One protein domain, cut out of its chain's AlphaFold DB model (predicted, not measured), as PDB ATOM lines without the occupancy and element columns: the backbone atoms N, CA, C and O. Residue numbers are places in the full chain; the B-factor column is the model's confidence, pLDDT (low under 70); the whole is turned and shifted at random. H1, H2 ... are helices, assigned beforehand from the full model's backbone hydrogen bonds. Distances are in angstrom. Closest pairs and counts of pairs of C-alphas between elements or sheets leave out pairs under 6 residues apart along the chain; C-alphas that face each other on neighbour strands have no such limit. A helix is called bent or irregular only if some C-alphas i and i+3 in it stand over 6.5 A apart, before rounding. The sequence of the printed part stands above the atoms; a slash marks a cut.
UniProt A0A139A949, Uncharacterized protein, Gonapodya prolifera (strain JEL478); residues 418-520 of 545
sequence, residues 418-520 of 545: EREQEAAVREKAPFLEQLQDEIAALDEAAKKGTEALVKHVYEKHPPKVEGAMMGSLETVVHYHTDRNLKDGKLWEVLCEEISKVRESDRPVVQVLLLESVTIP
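AT A GLANCE: This is residues 418 to 520 of the 545 residues of an uncharacterized protein of Gonapodya prolifera (strain JEL478) (UniProt A0A139A949). The long helix H1 crosses one end of a small helical body in which H6 runs through the middle, with the hairpin of H2 and H3 packed on it and the short H5 folded back along its first part. Two arms stick out from this body: residues 418 to 426 of H1 and the tail of residues 507 to 520. The printed part has 103 residues, with six named helices in the order H1 H2 H3 H4 H5 H6, no named strand, and the class all helix. It is only just compact, close to loose, with a radius of gyration of the C-alphas of 15.0 A and spans of 46 by 32 by 28 A.

IN THESE COORDINATES: H1, residues 418 to 434, is the longest helix by residues and measures 24.6 A, from C-alpha 418 at (29.060, 41.846, -44.112) to C-alpha 434 at (5.553, 41.997, -51.416). It has a kink of 34 degrees near residue 428 and is irregular, but only just: C-alphas 427 and 430 are 7.0 A apart. H6, residues 489 to 504, measures 22.8 A and ends with C-alpha 504 at (11.583, 50.247, -31.710). H2, residues 436 to 446, and H3, residues 450 to 460, each measure 15.3 A. H4 is residues 475 to 478, and H5 is residues 481 to 487. H5 is irregular, with C-alphas 483 and 486 7.8 A apart.

HOW THE PARTS SIT: H1 touches H6 with residues 428 to 432 alone, about perpendicular at 78 degrees; the closest C-alphas, of Phe 431 and Leu 490, are 5.7 A apart. H6 is the hub, touching four helices. H2, H3 and H6 form an up and down bundle, each running against the one before it in the chain. H2 and H6 touch, closest at the C-alphas of Asp 443 and Val 501, 6.9 A, at a shallow tilt of 28 degrees, the same way. H2 and H3 are a helical hairpin at 36 degrees, only just a steep tilt, with the C-alphas of Ala 445 and Leu 453 closest at 4.7 A. H3 and H6 only just touch, with 3 pairs of C-alphas within 8 A, the closest being Thr 450 and Arg 502 at 7.3 A. H5 and H6 are a helical hairpin at a shallow tilt of 30 degrees, closest at the C-alphas of Thr 481 and Glu 492, 5.6 A. H4 is close to H6 but not clearly touching, with the C-alphas of Val 476 and Ser 499 closest at 6.0 A. H1 and H3 are apart. Each O i to N i+4 pair is within hydrogen-bond range in H2, H3 and H6, against 11 of 13 in H1 and 1 of 3 in H5, which has 2 of 4 O i to N i+3 pairs within range; H4 is too short for an O i to N i+4 pair.

THE WHOLE: The two C-alphas farthest apart, of Asp 437 and Pro 520, are 47.7 A apart. The body without the free stretches spans 31 by 27 by 20 A. The printed part has no cut, and the link from H3 to H4, 14 residues, is long. The mean pLDDT of the printed part is 83.9, and it is under 70 at residues 472 to 473 and 505 to 520.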
ATOM      1  N   GLU A 418      29.596  40.835 -43.196       96.81
ATOM      2  CA  GLU A 418      29.060  41.846 -44.112       96.81
ATOM      3  C   GLU A 418      28.500  41.192 -45.381       96.81
ATOM      4  O   GLU A 418      27.363  41.455 -45.760       96.81
ATOM      5  N   ARG A 419      29.231  40.254 -45.993       95.88
ATOM      6  CA  ARG A 419      28.740  39.512 -47.169       95.88
ATOM      7  C   ARG A 419      27.505  38.668 -46.865       95.88
ATOM      8  O   ARG A 419      26.615  38.578 -47.706       95.88
ATOM      9  N   GLU A 420      27.457  38.027 -45.701       95.44
ATOM     10  CA  GLU A 420      26.291  37.262 -45.250       95.44
ATOM     11  C   GLU A 420      25.088  38.180 -45.011       95.44
ATOM     12  O   GLU A 420      23.984  37.856 -45.442       95.44
ATOM     13  N   GLN A 421      25.298  39.353 -44.410       94.00
ATOM     14  CA  GLN A 421      24.264  40.368 -44.215       94.00
ATOM     15  C   GLN A 421      23.766  40.932 -45.547       94.00
ATOM     16  O   GLN A 421      22.561  40.999 -45.763       94.00
ATOM     17  N   GLU A 422      24.659  41.280 -46.474       95.56
ATOM     18  CA  GLU A 422      24.294  41.736 -47.817       95.56
ATOM     19  C   GLU A 422      23.512  40.668 -48.586       95.56
ATOM     20  O   GLU A 422      22.516  40.978 -49.246       95.56
ATOM     21  N   ALA A 423      23.939  39.405 -48.502       95.44
ATOM     22  CA  ALA A 423      23.236  38.285 -49.112       95.44
ATOM     23  C   ALA A 423      21.852  38.091 -48.482       95.44
ATOM     24  O   ALA A 423      20.877  37.950 -49.217       95.44
ATOM     25  N   ALA A 424      21.750  38.166 -47.153       92.25
ATOM     26  CA  ALA A 424      20.485  38.078 -46.436       92.25
ATOM     27  C   ALA A 424      19.547  39.240 -46.795       92.25
ATOM     28  O   ALA A 424      18.368  39.016 -47.050       92.25
ATOM     29  N   VAL A 425      20.047  40.475 -46.884       93.50
ATOM     30  CA  VAL A 425      19.260  41.640 -47.324       93.50
ATOM     31  C   VAL A 425      18.790  41.452 -48.765       93.50
ATOM     32  O   VAL A 425      17.619  41.676 -49.065       93.50
ATOM     33  N   ARG A 426      19.671  40.986 -49.657       95.75
ATOM     34  CA  ARG A 426      19.327  40.712 -51.057       95.75
ATOM     35  C   ARG A 426      18.287  39.598 -51.190       95.75
ATOM     36  O   ARG A 426      17.411  39.701 -52.041       95.75
ATOM     37  N   GLU A 427      18.369  38.559 -50.363       94.69
ATOM     38  CA  GLU A 427      17.388  37.471 -50.311       94.69
ATOM     39  C   GLU A 427      16.033  37.955 -49.779       94.69
ATOM     40  O   GLU A 427      14.992  37.554 -50.295       94.69
ATOM     41  N   LYS A 428      16.036  38.848 -48.781       94.19
ATOM     42  CA  LYS A 428      14.821  39.417 -48.176       94.19
ATOM     43  C   LYS A 428      14.139  40.464 -49.058       94.19
ATOM     44  O   LYS A 428      12.920  40.594 -48.989       94.19
ATOM     45  N   ALA A 429      14.883  41.173 -49.906       95.56
ATOM     46  CA  ALA A 429      14.378  42.251 -50.760       95.56
ATOM     47  C   ALA A 429      13.069  41.936 -51.527       95.56
ATOM     48  O   ALA A 429      12.126  42.718 -51.396       95.56
ATOM     49  N   PRO A 430      12.929  40.810 -52.263       96.94
ATOM     50  CA  PRO A 430      11.686  40.504 -52.982       96.94
ATOM     51  C   PRO A 430      10.488  40.237 -52.057       96.94
ATOM     52  O   PRO A 430       9.345  40.439 -52.461       96.94
ATOM     53  N   PHE A 431      10.726  39.769 -50.830       96.88
ATOM     54  CA  PHE A 431       9.669  39.548 -49.842       96.88
ATOM     55  C   PHE A 431       9.259  40.862 -49.177       96.88
ATOM     56  O   PHE A 431       8.074  41.088 -48.968       96.88
ATOM     57  N   LEU A 432      10.217  41.752 -48.909       94.75
ATOM     58  CA  LEU A 432       9.939  43.092 -48.387       94.75
ATOM     59  C   LEU A 432       9.104  43.925 -49.368       94.75
ATOM     60  O   LEU A 432       8.199  44.633 -48.941       94.75
ATOM     61  N   GLU A 433       9.351  43.798 -50.676       96.12
ATOM     62  CA  GLU A 433       8.530  44.446 -51.707       96.12
ATOM     63  C   GLU A 433       7.086  43.912 -51.711       96.12
ATOM     64  O   GLU A 433       6.140  44.689 -51.803       96.12
ATOM     65  N   GLN A 434       6.892  42.599 -51.527       96.19
ATOM     66  CA  GLN A 434       5.553  41.997 -51.416       96.19
ATOM     67  C   GLN A 434       4.817  42.400 -50.133       96.19
ATOM     68  O   GLN A 434       3.593  42.500 -50.137       96.19
ATOM     69  N   LEU A 435       5.550  42.620 -49.041       96.62
ATOM     70  CA  LEU A 435       5.003  42.950 -47.723       96.62
ATOM     71  C   LEU A 435       4.889  44.459 -47.474       96.62
ATOM     72  O   LEU A 435       4.523  44.858 -46.373       96.62
ATOM     73  N   GLN A 436       5.188  45.313 -48.458       96.50
ATOM     74  CA  GLN A 436       5.291  46.761 -48.260       96.50
ATOM     75  C   GLN A 436       4.024  47.380 -47.638       96.50
ATOM     76  O   GLN A 436       4.123  48.189 -46.715       96.50
ATOM     77  N   ASP A 437       2.841  46.972 -48.107       96.56
ATOM     78  CA  ASP A 437       1.559  47.459 -47.581       96.56
ATOM     79  C   ASP A 437       1.297  46.971 -46.145       96.56
ATOM     80  O   ASP A 437       0.760  47.707 -45.315       96.56
ATOM     81  N   GLU A 438       1.696  45.735 -45.839       95.62
ATOM     82  CA  GLU A 438       1.551  45.134 -44.509       95.62
ATOM     83  C   GLU A 438       2.492  45.808 -43.503       95.62
ATOM     84  O   GLU A 438       2.066  46.178 -42.410       95.62
ATOM     85  N   ILE A 439       3.741  46.065 -43.899       94.62
ATOM     86  CA  ILE A 439       4.733  46.784 -43.090       94.62
ATOM     87  C   ILE A 439       4.260  48.216 -42.810       94.62
ATOM     88  O   ILE A 439       4.287  48.659 -41.662       94.62
ATOM     89  N   ALA A 440       3.731  48.923 -43.814       94.88
ATOM     90  CA  ALA A 440       3.173  50.260 -43.611       94.88
ATOM     91  C   ALA A 440       1.983  50.255 -42.628       94.88
ATOM     92  O   ALA A 440       1.837  51.171 -41.813       94.88
ATOM     93  N   ALA A 441       1.139  49.218 -42.667       95.62
ATOM     94  CA  ALA A 441       0.040  49.059 -41.719       95.62
ATOM     95  C   ALA A 441       0.534  48.770 -40.288       95.62
ATOM     96  O   ALA A 441      -0.044  49.299 -39.331       95.62
ATOM     97  N   LEU A 442       1.612  47.988 -40.145       94.25
ATOM     98  CA  LEU A 442       2.280  47.739 -38.864       94.25
ATOM     99  C   LEU A 442       2.847  49.032 -38.270       94.25
ATOM    100  O   LEU A 442       2.576  49.321 -37.104       94.25
ATOM    101  N   ASP A 443       3.541  49.849 -39.061       93.19
ATOM    102  CA  ASP A 443       4.091  51.136 -38.613       93.19
ATOM    103  C   ASP A 443       2.992  52.111 -38.157       93.19
ATOM    104  O   ASP A 443       3.115  52.782 -37.128       93.19
ATOM    105  N   GLU A 444       1.875  52.183 -38.885       94.12
ATOM    106  CA  GLU A 444       0.723  53.004 -38.493       94.12
ATOM    107  C   GLU A 444       0.026  52.495 -37.224       94.12
ATOM    108  O   GLU A 444      -0.545  53.285 -36.463       94.12
ATOM    109  N   ALA A 445       0.051  51.184 -36.975       93.00
ATOM    110  CA  ALA A 445      -0.430  50.609 -35.725       93.00
ATOM    111  C   ALA A 445       0.538  50.896 -34.567       93.00
ATOM    112  O   ALA A 445       0.084  51.266 -33.485       93.00
ATOM    113  N   ALA A 446       1.850  50.811 -34.808       91.94
ATOM    114  CA  ALA A 446       2.893  51.116 -33.830       91.94
ATOM    115  C   ALA A 446       2.828  52.569 -33.349       91.94
ATOM    116  O   ALA A 446       2.847  52.820 -32.148       91.94
ATOM    117  N   LYS A 447       2.596  53.533 -34.251       92.19
ATOM    118  CA  LYS A 447       2.398  54.955 -33.893       92.19
ATOM    119  C   LYS A 447       1.237  55.200 -32.919       92.19
ATOM    120  O   LYS A 447       1.196  56.243 -32.269       92.19
ATOM    121  N   LYS A 448       0.275  54.275 -32.827       92.62
ATOM    122  CA  LYS A 448      -0.876  54.350 -31.908       92.62
ATOM    123  C   LYS A 448      -0.588  53.708 -30.543       92.62
ATOM    124  O   LYS A 448      -1.456  53.748 -29.672       92.62
ATOM    125  N   GLY A 449       0.608  53.153 -30.357       89.56
ATOM    126  CA  GLY A 449       1.089  52.523 -29.133       89.56
ATOM    127  C   GLY A 449       1.060  50.994 -29.175       89.56
ATOM    128  O   GLY A 449       0.322  50.371 -29.944       89.56
ATOM    129  N   THR A 450       1.835  50.380 -28.281       88.50
ATOM    130  CA  THR A 450       2.092  48.932 -28.240       88.50
ATOM    131  C   THR A 450       0.825  48.071 -28.202       88.50
ATOM    132  O   THR A 450       0.772  47.024 -28.842       88.50
ATOM    133  N   GLU A 451      -0.220  48.484 -27.479       88.25
ATOM    134  CA  GLU A 451      -1.481  47.728 -27.403       88.25
ATOM    135  C   GLU A 451      -2.215  47.703 -28.754       88.25
ATOM    136  O   GLU A 451      -2.731  46.662 -29.166       88.25
ATOM    137  N   ALA A 452      -2.197  48.824 -29.484       91.69
ATOM    138  CA  ALA A 452      -2.772  48.914 -30.821       91.69
ATOM    139  C   ALA A 452      -1.981  48.069 -31.832       91.69
ATOM    140  O   ALA A 452      -2.594  47.391 -32.659       91.69
ATOM    141  N   LEU A 453      -0.648  48.054 -31.725       91.62
ATOM    142  CA  LEU A 453       0.222  47.197 -32.530       91.62
ATOM    143  C   LEU A 453      -0.047  45.709 -32.278       91.62
ATOM    144  O   LEU A 453      -0.298  44.967 -33.223       91.62
ATOM    145  N   VAL A 454      -0.049  45.267 -31.015       91.50
ATOM    146  CA  VAL A 454      -0.297  43.858 -30.653       91.50
ATOM    147  C   VAL A 454      -1.671  43.412 -31.139       91.50
ATOM    148  O   VAL A 454      -1.800  42.341 -31.734       91.50
ATOM    149  N   LYS A 455      -2.694  44.251 -30.949       94.00
ATOM    150  CA  LYS A 455      -4.037  43.970 -31.450       94.00
ATOM    151  C   LYS A 455      -4.050  43.831 -32.974       94.00
ATOM    152  O   LYS A 455      -4.579  42.848 -33.482       94.00
ATOM    153  N   HIS A 456      -3.426  44.765 -33.694       94.00
ATOM    154  CA  HIS A 456      -3.334  44.718 -35.154       94.00
ATOM    155  C   HIS A 456      -2.637  43.443 -35.648       94.00
ATOM    156  O   HIS A 456      -3.170  42.747 -36.511       94.00
ATOM    157  N   VAL A 457      -1.482  43.113 -35.066       94.19
ATOM    158  CA  VAL A 457      -0.671  41.940 -35.414       94.19
ATOM    159  C   VAL A 457      -1.465  40.643 -35.241       94.19
ATOM    160  O   VAL A 457      -1.527  39.845 -36.170       94.19
ATOM    161  N   TYR A 458      -2.143  40.444 -34.108       94.38
ATOM    162  CA  TYR A 458      -2.921  39.220 -33.876       94.38
ATOM    163  C   TYR A 458      -4.193  39.138 -34.726       94.38
ATOM    164  O   TYR A 458      -4.615  38.038 -35.082       94.38
ATOM    165  N   GLU A 459      -4.821  40.273 -35.036       95.06
ATOM    166  CA  GLU A 459      -6.031  40.308 -35.861       95.06
ATOM    167  C   GLU A 459      -5.731  40.064 -37.344       95.06
ATOM    168  O   GLU A 459      -6.487  39.363 -38.018       95.06
ATOM    169  N   LYS A 460      -4.655  40.659 -37.871       95.94
ATOM    170  CA  LYS A 460      -4.313  40.610 -39.300       95.94
ATOM    171  C   LYS A 460      -3.353  39.488 -39.660       95.94
ATOM    172  O   LYS A 460      -3.473  38.916 -40.739       95.94
ATOM    173  N   HIS A 461      -2.462  39.138 -38.745       94.00
ATOM    174  CA  HIS A 461      -1.407  38.158 -38.959       94.00
ATOM    175  C   HIS A 461      -1.365  37.186 -37.779       94.00
ATOM    176  O   HIS A 461      -0.362  37.158 -37.080       94.00
ATOM    177  N   PRO A 462      -2.422  36.401 -37.501       92.69
ATOM    178  CA  PRO A 462      -2.493  35.573 -36.298       92.69
ATOM    179  C   PRO A 462      -1.283  34.629 -36.173       92.69
ATOM    180  O   PRO A 462      -0.840  34.059 -37.175       92.69
ATOM    181  N   PRO A 463      -0.738  34.444 -34.956       92.56
ATOM    182  CA  PRO A 463       0.456  33.636 -34.754       92.56
ATOM    183  C   PRO A 463       0.177  32.168 -35.094       92.56
ATOM    184  O   PRO A 463      -0.844  31.606 -34.704       92.56
ATOM    185  N   LYS A 464       1.114  31.525 -35.797       93.06
ATOM    186  CA  LYS A 464       1.000  30.115 -36.224       93.06
ATOM    187  C   LYS A 464       1.535  29.117 -35.186       93.06
ATOM    188  O   LYS A 464       1.512  27.904 -35.400       93.06
ATOM    189  N   VAL A 465       2.027  29.622 -34.054       89.25
ATOM    190  CA  VAL A 465       2.502  28.815 -32.925       89.25
ATOM    191  C   VAL A 465       1.301  28.313 -32.118       89.25
ATOM    192  O   VAL A 465       0.417  29.091 -31.757       89.25
ATOM    193  N   GLU A 466       1.262  27.012 -31.821       85.62
ATOM    194  CA  GLU A 466       0.177  26.408 -31.040       85.62
ATOM    195  C   GLU A 466       0.079  27.027 -29.637       85.62
ATOM    196  O   GLU A 466       1.080  27.186 -28.940       85.62
ATOM    197  N   GLY A 467      -1.145  27.364 -29.218       84.25
ATOM    198  CA  GLY A 467      -1.422  27.905 -27.883       84.25
ATOM    199  C   GLY A 467      -1.132  29.398 -27.705       84.25
ATOM    200  O   GLY A 467      -1.226  29.891 -26.583       84.25
ATOM    201  N   ALA A 468      -0.809  30.127 -28.774       82.38
ATOM    202  CA  ALA A 468      -0.544  31.557 -28.696       82.38
ATOM    203  C   ALA A 468      -1.803  32.353 -28.290       82.38
ATOM    204  O   ALA A 468      -2.768  32.453 -29.048       82.38
ATOM    205  N   MET A 469      -1.783  32.945 -27.091       81.81
ATOM    206  CA  MET A 469      -2.802  33.891 -26.622       81.81
ATOM    207  C   MET A 469      -2.338  35.339 -26.823       81.81
ATOM    208  O   MET A 469      -1.147  35.612 -26.987       81.81
ATOM    209  N   MET A 470      -3.287  36.277 -26.882       77.06
ATOM    210  CA  MET A 470      -2.986  37.701 -27.040       77.06
ATOM    211  C   MET A 470      -2.395  38.245 -25.737       77.06
ATOM    212  O   MET A 470      -3.106  38.421 -24.751       77.06
ATOM    213  N   GLY A 471      -1.089  38.508 -25.742       71.62
ATOM    214  CA  GLY A 471      -0.349  39.027 -24.596       71.62
ATOM    215  C   GLY A 471       0.777  39.945 -25.059       71.62
ATOM    216  O   GLY A 471       1.544  39.595 -25.960       71.62
ATOM    217  N   SER A 472       0.884  41.132 -24.448       65.06
ATOM    218  CA  SER A 472       1.805  42.180 -24.907       65.06
ATOM    219  C   SER A 472       3.269  41.762 -24.831       65.06
ATOM    220  O   SER A 472       4.030  42.127 -25.713       65.06
ATOM    221  N   LEU A 473       3.680  40.972 -23.831       69.69
ATOM    222  CA  LEU A 473       5.044  40.442 -23.703       69.69
ATOM    223  C   LEU A 473       5.289  39.243 -24.632       69.69
ATOM    224  O   LEU A 473       6.325  39.191 -25.299       69.69
ATOM    225  N   GLU A 474       4.301  38.360 -24.752       81.06
ATOM    226  CA  GLU A 474       4.365  37.073 -25.457       81.06
ATOM    227  C   GLU A 474       4.423  37.210 -26.983       81.06
ATOM    228  O   GLU A 474       4.904  36.310 -27.663       81.06
ATOM    229  N   THR A 475       4.044  38.369 -27.535       81.62
ATOM    230  CA  THR A 475       4.069  38.602 -28.992       81.62
ATOM    231  C   THR A 475       5.467  38.362 -29.607       81.62
ATOM    232  O   THR A 475       5.586  37.756 -30.652       81.62
ATOM    233  N   VAL A 476       6.570  38.714 -28.940       84.62
ATOM    234  CA  VAL A 476       7.951  38.531 -29.453       84.62
ATOM    235  C   VAL A 476       8.271  37.045 -29.505       84.62
ATOM    236  O   VAL A 476       8.891  36.571 -30.444       84.62
ATOM    237  N   VAL A 477       7.786  36.288 -28.522       87.56
ATOM    238  CA  VAL A 477       7.969  34.839 -28.470       87.56
ATOM    239  C   VAL A 477       7.162  34.155 -29.576       87.56
ATOM    240  O   VAL A 477       7.639  33.192 -30.170       87.56
ATOM    241  N   HIS A 478       5.952  34.635 -29.873       92.19
ATOM    242  CA  HIS A 478       5.096  34.048 -30.906       92.19
ATOM    243  C   HIS A 478       5.572  34.345 -32.334       92.19
ATOM    244  O   HIS A 478       5.428  33.483 -33.201       92.19
ATOM    245  N   TYR A 479       6.168  35.516 -32.565       92.88
ATOM    246  CA  TYR A 479       6.657  35.947 -33.880       92.88
ATOM    247  C   TYR A 479       8.186  35.857 -34.021       92.88
ATOM    248  O   TYR A 479       8.739  36.352 -34.993       92.88
ATOM    249  N   HIS A 480       8.887  35.176 -33.109       90.88
ATOM    250  CA  HIS A 480      10.314  34.898 -33.280       90.88
ATOM    251  C   HIS A 480      10.546  34.035 -34.532       90.88
ATOM    252  O   HIS A 480       9.833  33.044 -34.748       90.88
ATOM    253  N   THR A 481      11.554  34.376 -35.336       90.06
ATOM    254  CA  THR A 481      11.860  33.713 -36.616       90.06
ATOM    255  C   THR A 481      12.084  32.208 -36.441       90.06
ATOM    256  O   THR A 481      11.438  31.420 -37.131       90.06
ATOM    257  N   ASP A 482      12.856  31.789 -35.431       90.44
ATOM    258  CA  ASP A 482      13.134  30.369 -35.133       90.44
ATOM    259  C   ASP A 482      11.886  29.486 -34.952       90.44
ATOM    260  O   ASP A 482      11.913  28.295 -35.270       90.44
ATOM    261  N   ARG A 483      10.769  30.035 -34.448       91.19
ATOM    262  CA  ARG A 483       9.525  29.266 -34.228       91.19
ATOM    263  C   ARG A 483       8.628  29.185 -35.461       91.19
ATOM    264  O   ARG A 483       7.704  28.372 -35.486       91.19
ATOM    265  N   ASN A 484       8.909  30.008 -36.466       92.00
ATOM    266  CA  ASN A 484       8.065  30.223 -37.638       92.00
ATOM    267  C   ASN A 484       8.742  29.783 -38.955       92.00
ATOM    268  O   ASN A 484       8.170  29.968 -40.027       92.00
ATOM    269  N   LEU A 485       9.917  29.136 -38.896       90.44
ATOM    270  CA  LEU A 485      10.669  28.660 -40.074       90.44
ATOM    271  C   LEU A 485       9.873  27.699 -40.978       90.44
ATOM    272  O   LEU A 485      10.097  27.632 -42.184       90.44
ATOM    273  N   LYS A 486       8.925  26.946 -40.405       94.38
ATOM    274  CA  LYS A 486       8.089  25.964 -41.124       94.38
ATOM    275  C   LYS A 486       7.021  26.596 -42.025       94.38
ATOM    276  O   LYS A 486       6.456  25.908 -42.869       94.38
ATOM    277  N   ASP A 487       6.745  27.885 -41.847       93.75
ATOM    278  CA  ASP A 487       5.593  28.567 -42.436       93.75
ATOM    279  C   ASP A 487       5.933  29.388 -43.695       93.75
ATOM    280  O   ASP A 487       5.089  30.134 -44.202       93.75
ATOM    281  N   GLY A 488       7.150  29.215 -44.221       94.88
ATOM    282  CA  GLY A 488       7.637  29.814 -45.464       94.88
ATOM    283  C   GLY A 488       8.373  31.143 -45.275       94.88
ATOM    284  O   GLY A 488       8.158  31.869 -44.306       94.88
ATOM    285  N   LYS A 489       9.232  31.485 -46.247       94.69
ATOM    286  CA  LYS A 489      10.152  32.633 -46.149       94.69
ATOM    287  C   LYS A 489       9.445  33.989 -46.063       94.69
ATOM    288  O   LYS A 489       9.888  34.858 -45.327       94.69
ATOM    289  N   LEU A 490       8.315  34.153 -46.754       96.25
ATOM    290  CA  LEU A 490       7.494  35.369 -46.671       96.25
ATOM    291  C   LEU A 490       6.980  35.604 -45.238       96.25
ATOM    292  O   LEU A 490       7.056  36.716 -44.730       96.25
ATOM    293  N   TRP A 491       6.505  34.547 -44.567       96.38
ATOM    294  CA  TRP A 491       6.041  34.628 -43.180       96.38
ATOM    295  C   TRP A 491       7.196  34.864 -42.205       96.38
ATOM    296  O   TRP A 491       7.055  35.644 -41.274       96.38
ATOM    297  N   GLU A 492       8.349  34.235 -42.443       95.44
ATOM    298  CA  GLU A 492       9.571  34.474 -41.669       95.44
ATOM    299  C   GLU A 492      10.000  35.950 -41.724       95.44
ATOM    300  O   GLU A 492      10.247  36.546 -40.677       95.44
ATOM    301  N   VAL A 493      10.021  36.556 -42.919       96.19
ATOM    302  CA  VAL A 493      10.358  37.979 -43.101       96.19
ATOM    303  C   VAL A 493       9.321  38.880 -42.429       96.19
ATOM    304  O   VAL A 493       9.699  39.812 -41.726       96.19
ATOM    305  N   LEU A 494       8.025  38.584 -42.560       96.12
ATOM    306  CA  LEU A 494       6.976  39.339 -41.867       96.12
ATOM    307  C   LEU A 494       7.125  39.261 -40.338       96.12
ATOM    308  O   LEU A 494       7.029  40.275 -39.652       96.12
ATOM    309  N   CYS A 495       7.388  38.071 -39.796       95.44
ATOM    310  CA  CYS A 495       7.662  37.856 -38.376       95.44
ATOM    311  C   CYS A 495       8.874  38.669 -37.882       95.44
ATOM    312  O   CYS A 495       8.840  39.229 -36.782       95.44
ATOM    313  N   GLU A 496       9.929  38.760 -38.696       94.44
ATOM    314  CA  GLU A 496      11.102  39.591 -38.414       94.44
ATOM    315  C   GLU A 496      10.739  41.083 -38.356       94.44
ATOM    316  O   GLU A 496      11.107  41.760 -37.398       94.44
ATOM    317  N   GLU A 497       9.967  41.590 -39.321       95.19
ATOM    318  CA  GLU A 497       9.524  42.992 -39.332       95.19
ATOM    319  C   GLU A 497       8.569  43.315 -38.168       95.19
ATOM    320  O   GLU A 497       8.742  44.331 -37.493       95.19
ATOM    321  N   ILE A 498       7.634  42.415 -37.833       94.06
ATOM    322  CA  ILE A 498       6.780  42.534 -36.634       94.06
ATOM    323  C   ILE A 498       7.639  42.652 -35.364       94.06
ATOM    324  O   ILE A 498       7.329  43.442 -34.466       94.06
ATOM    325  N   SER A 499       8.725  41.880 -35.285       91.31
ATOM    326  CA  SER A 499       9.641  41.902 -34.142       91.31
ATOM    327  C   SER A 499      10.439  43.213 -34.077       91.31
ATOM    328  O   SER A 499      10.502  43.818 -33.006       91.31
ATOM    329  N   LYS A 500      10.944  43.716 -35.216       90.62
ATOM    330  CA  LYS A 500      11.665  45.003 -35.316       90.62
ATOM    331  C   LYS A 500      10.810  46.196 -34.891       90.62
ATOM    332  O   LYS A 500      11.245  47.003 -34.071       90.62
ATOM    333  N   VAL A 501       9.585  46.296 -35.414       88.12
ATOM    334  CA  VAL A 501       8.648  47.392 -35.098       88.12
ATOM    335  C   VAL A 501       8.275  47.384 -33.614       88.12
ATOM    336  O   VAL A 501       8.100  48.428 -32.988       88.12
ATOM    337  N   ARG A 502       8.192  46.199 -33.004       80.38
ATOM    338  CA  ARG A 502       7.922  46.084 -31.572       80.38
ATOM    339  C   ARG A 502       9.124  46.467 -30.702       80.38
ATOM    340  O   ARG A 502       8.925  46.960 -29.591       80.38
ATOM    341  N   GLU A 503      10.348  46.211 -31.151       81.56
ATOM    342  CA  GLU A 503      11.564  46.609 -30.432       81.56
ATOM    343  C   GLU A 503      11.794  48.123 -30.470       81.56
ATOM    344  O   GLU A 503      12.194  48.690 -29.453       81.56
ATOM    345  N   SER A 504      11.470  48.787 -31.583       77.81
ATOM    346  CA  SER A 504      11.583  50.247 -31.710       77.81
ATOM    347  C   SER A 504      10.550  51.025 -30.878       77.81
ATOM    348  O   SER A 504      10.835  52.149 -30.467       77.81
ATOM    349  N   ASP A 505       9.389  50.428 -30.579       67.75
ATOM    350  CA  ASP A 505       8.322  51.018 -29.746       67.75
ATOM    351  C   ASP A 505       8.555  50.839 -28.228       67.75
ATOM    352  O   ASP A 505       7.836  51.404 -27.400       67.75
ATOM    353  N   ARG A 506       9.575  50.070 -27.807       62.75
ATOM    354  CA  ARG A 506       9.918  49.998 -26.380       62.75
ATOM    355  C   ARG A 506      10.592  51.306 -25.951       62.75
ATOM    356  O   ARG A 506      11.627  51.660 -26.518       62.75
ATOM    357  N   PRO A 507      10.099  52.003 -24.905       52.09
ATOM    358  CA  PRO A 507      10.886  53.059 -24.283       52.09
ATOM    359  C   PRO A 507      12.218  52.445 -23.856       52.09
ATOM    360  O   PRO A 507      12.228  51.366 -23.260       52.09
ATOM    361  N   VAL A 508      13.324  53.107 -24.204       41.91
ATOM    362  CA  VAL A 508      14.697  52.661 -23.937       41.91
ATOM    363  C   VAL A 508      14.900  52.509 -22.426       41.91
ATOM    364  O   VAL A 508      15.397  53.398 -21.742       41.91
ATOM    365  N   VAL A 509      14.501  51.367 -21.875       39.62
ATOM    366  CA  VAL A 509      15.048  50.840 -20.634       39.62
ATOM    367  C   VAL A 509      16.210  49.986 -21.093       39.62
ATOM    368  O   VAL A 509      16.047  48.825 -21.462       39.62
ATOM    369  N   GLN A 510      17.374  50.619 -21.167       36.09
ATOM    370  CA  GLN A 510      18.639  49.989 -21.503       36.09
ATOM    371  C   GLN A 510      19.002  49.007 -20.378       36.09
ATOM    372  O   GLN A 510      19.775  49.319 -19.479       36.09
ATOM    373  N   VAL A 511      18.389  47.824 -20.380       38.06
ATOM    374  CA  VAL A 511      18.920  46.675 -19.654       38.06
ATOM    375  C   VAL A 511      20.011  46.119 -20.555       38.06
ATOM    376  O   VAL A 511      19.722  45.534 -21.596       38.06
ATOM    377  N   LEU A 512      21.265  46.372 -20.182       34.12
ATOM    378  CA  LEU A 512      22.444  45.744 -20.770       34.12
ATOM    379  C   LEU A 512      22.364  44.226 -20.545       34.12
ATOM    380  O   LEU A 512      22.949  43.690 -19.611       34.12
ATOM    381  N   LEU A 513      21.623  43.524 -21.396       34.69
ATOM    382  CA  LEU A 513      21.817  42.099 -21.620       34.69
ATOM    383  C   LEU A 513      22.966  41.974 -22.622       34.69
ATOM    384  O   LEU A 513      22.764  41.899 -23.828       34.69
ATOM    385  N   LEU A 514      24.190  42.044 -22.096       31.50
ATOM    386  CA  LEU A 514      25.399  41.671 -22.821       31.50
ATOM    387  C   LEU A 514      25.321  40.174 -23.144       31.50
ATOM    388  O   LEU A 514      25.560  39.321 -22.287       31.50
ATOM    389  N   GLU A 515      24.982  39.858 -24.389       35.94
ATOM    390  CA  GLU A 515      25.197  38.535 -24.956       35.94
ATOM    391  C   GLU A 515      26.705  38.256 -25.052       35.94
ATOM    392  O   GLU A 515      27.453  38.891 -25.789       35.94
ATOM    393  N   SER A 516      27.141  37.283 -24.251       37.03
ATOM    394  CA  SER A 516      28.175  36.299 -24.586       37.03
ATOM    395  C   SER A 516      29.438  36.795 -25.307       37.03
ATOM    396  O   SER A 516      29.751  36.352 -26.409       37.03
ATOM    397  N   VAL A 517      30.260  37.577 -24.614       40.22
ATOM    398  CA  VAL A 517      31.719  37.411 -24.713       40.22
ATOM    399  C   VAL A 517      32.154  36.612 -23.486       40.22
ATOM    400  O   VAL A 517      31.618  36.805 -22.401       40.22
ATOM    401  N   THR A 518      33.043  35.640 -23.667       43.25
ATOM    402  CA  THR A 518      33.499  34.646 -22.680       43.25
ATOM    403  C   THR A 518      33.879  35.236 -21.317       43.25
ATOM    404  O   THR A 518      35.045  35.509 -21.046       43.25
ATOM    405  N   ILE A 519      32.899  35.369 -20.421       47.69
ATOM    406  CA  ILE A 519      33.122  35.650 -19.003       47.69
ATOM    407  C   ILE A 519      33.550  34.330 -18.334       47.69
ATOM    408  O   ILE A 519      32.794  33.352 -18.393       47.69
ATOM    409  N   PRO A 520      34.729  34.260 -17.686       56.50
ATOM    410  CA  PRO A 520      35.159  33.076 -16.947       56.50
ATOM    411  C   PRO A 520      34.094  32.646 -15.929       56.50
ATOM    412  O   PRO A 520      33.497  33.486 -15.256       56.50
TER     413      PRO A 520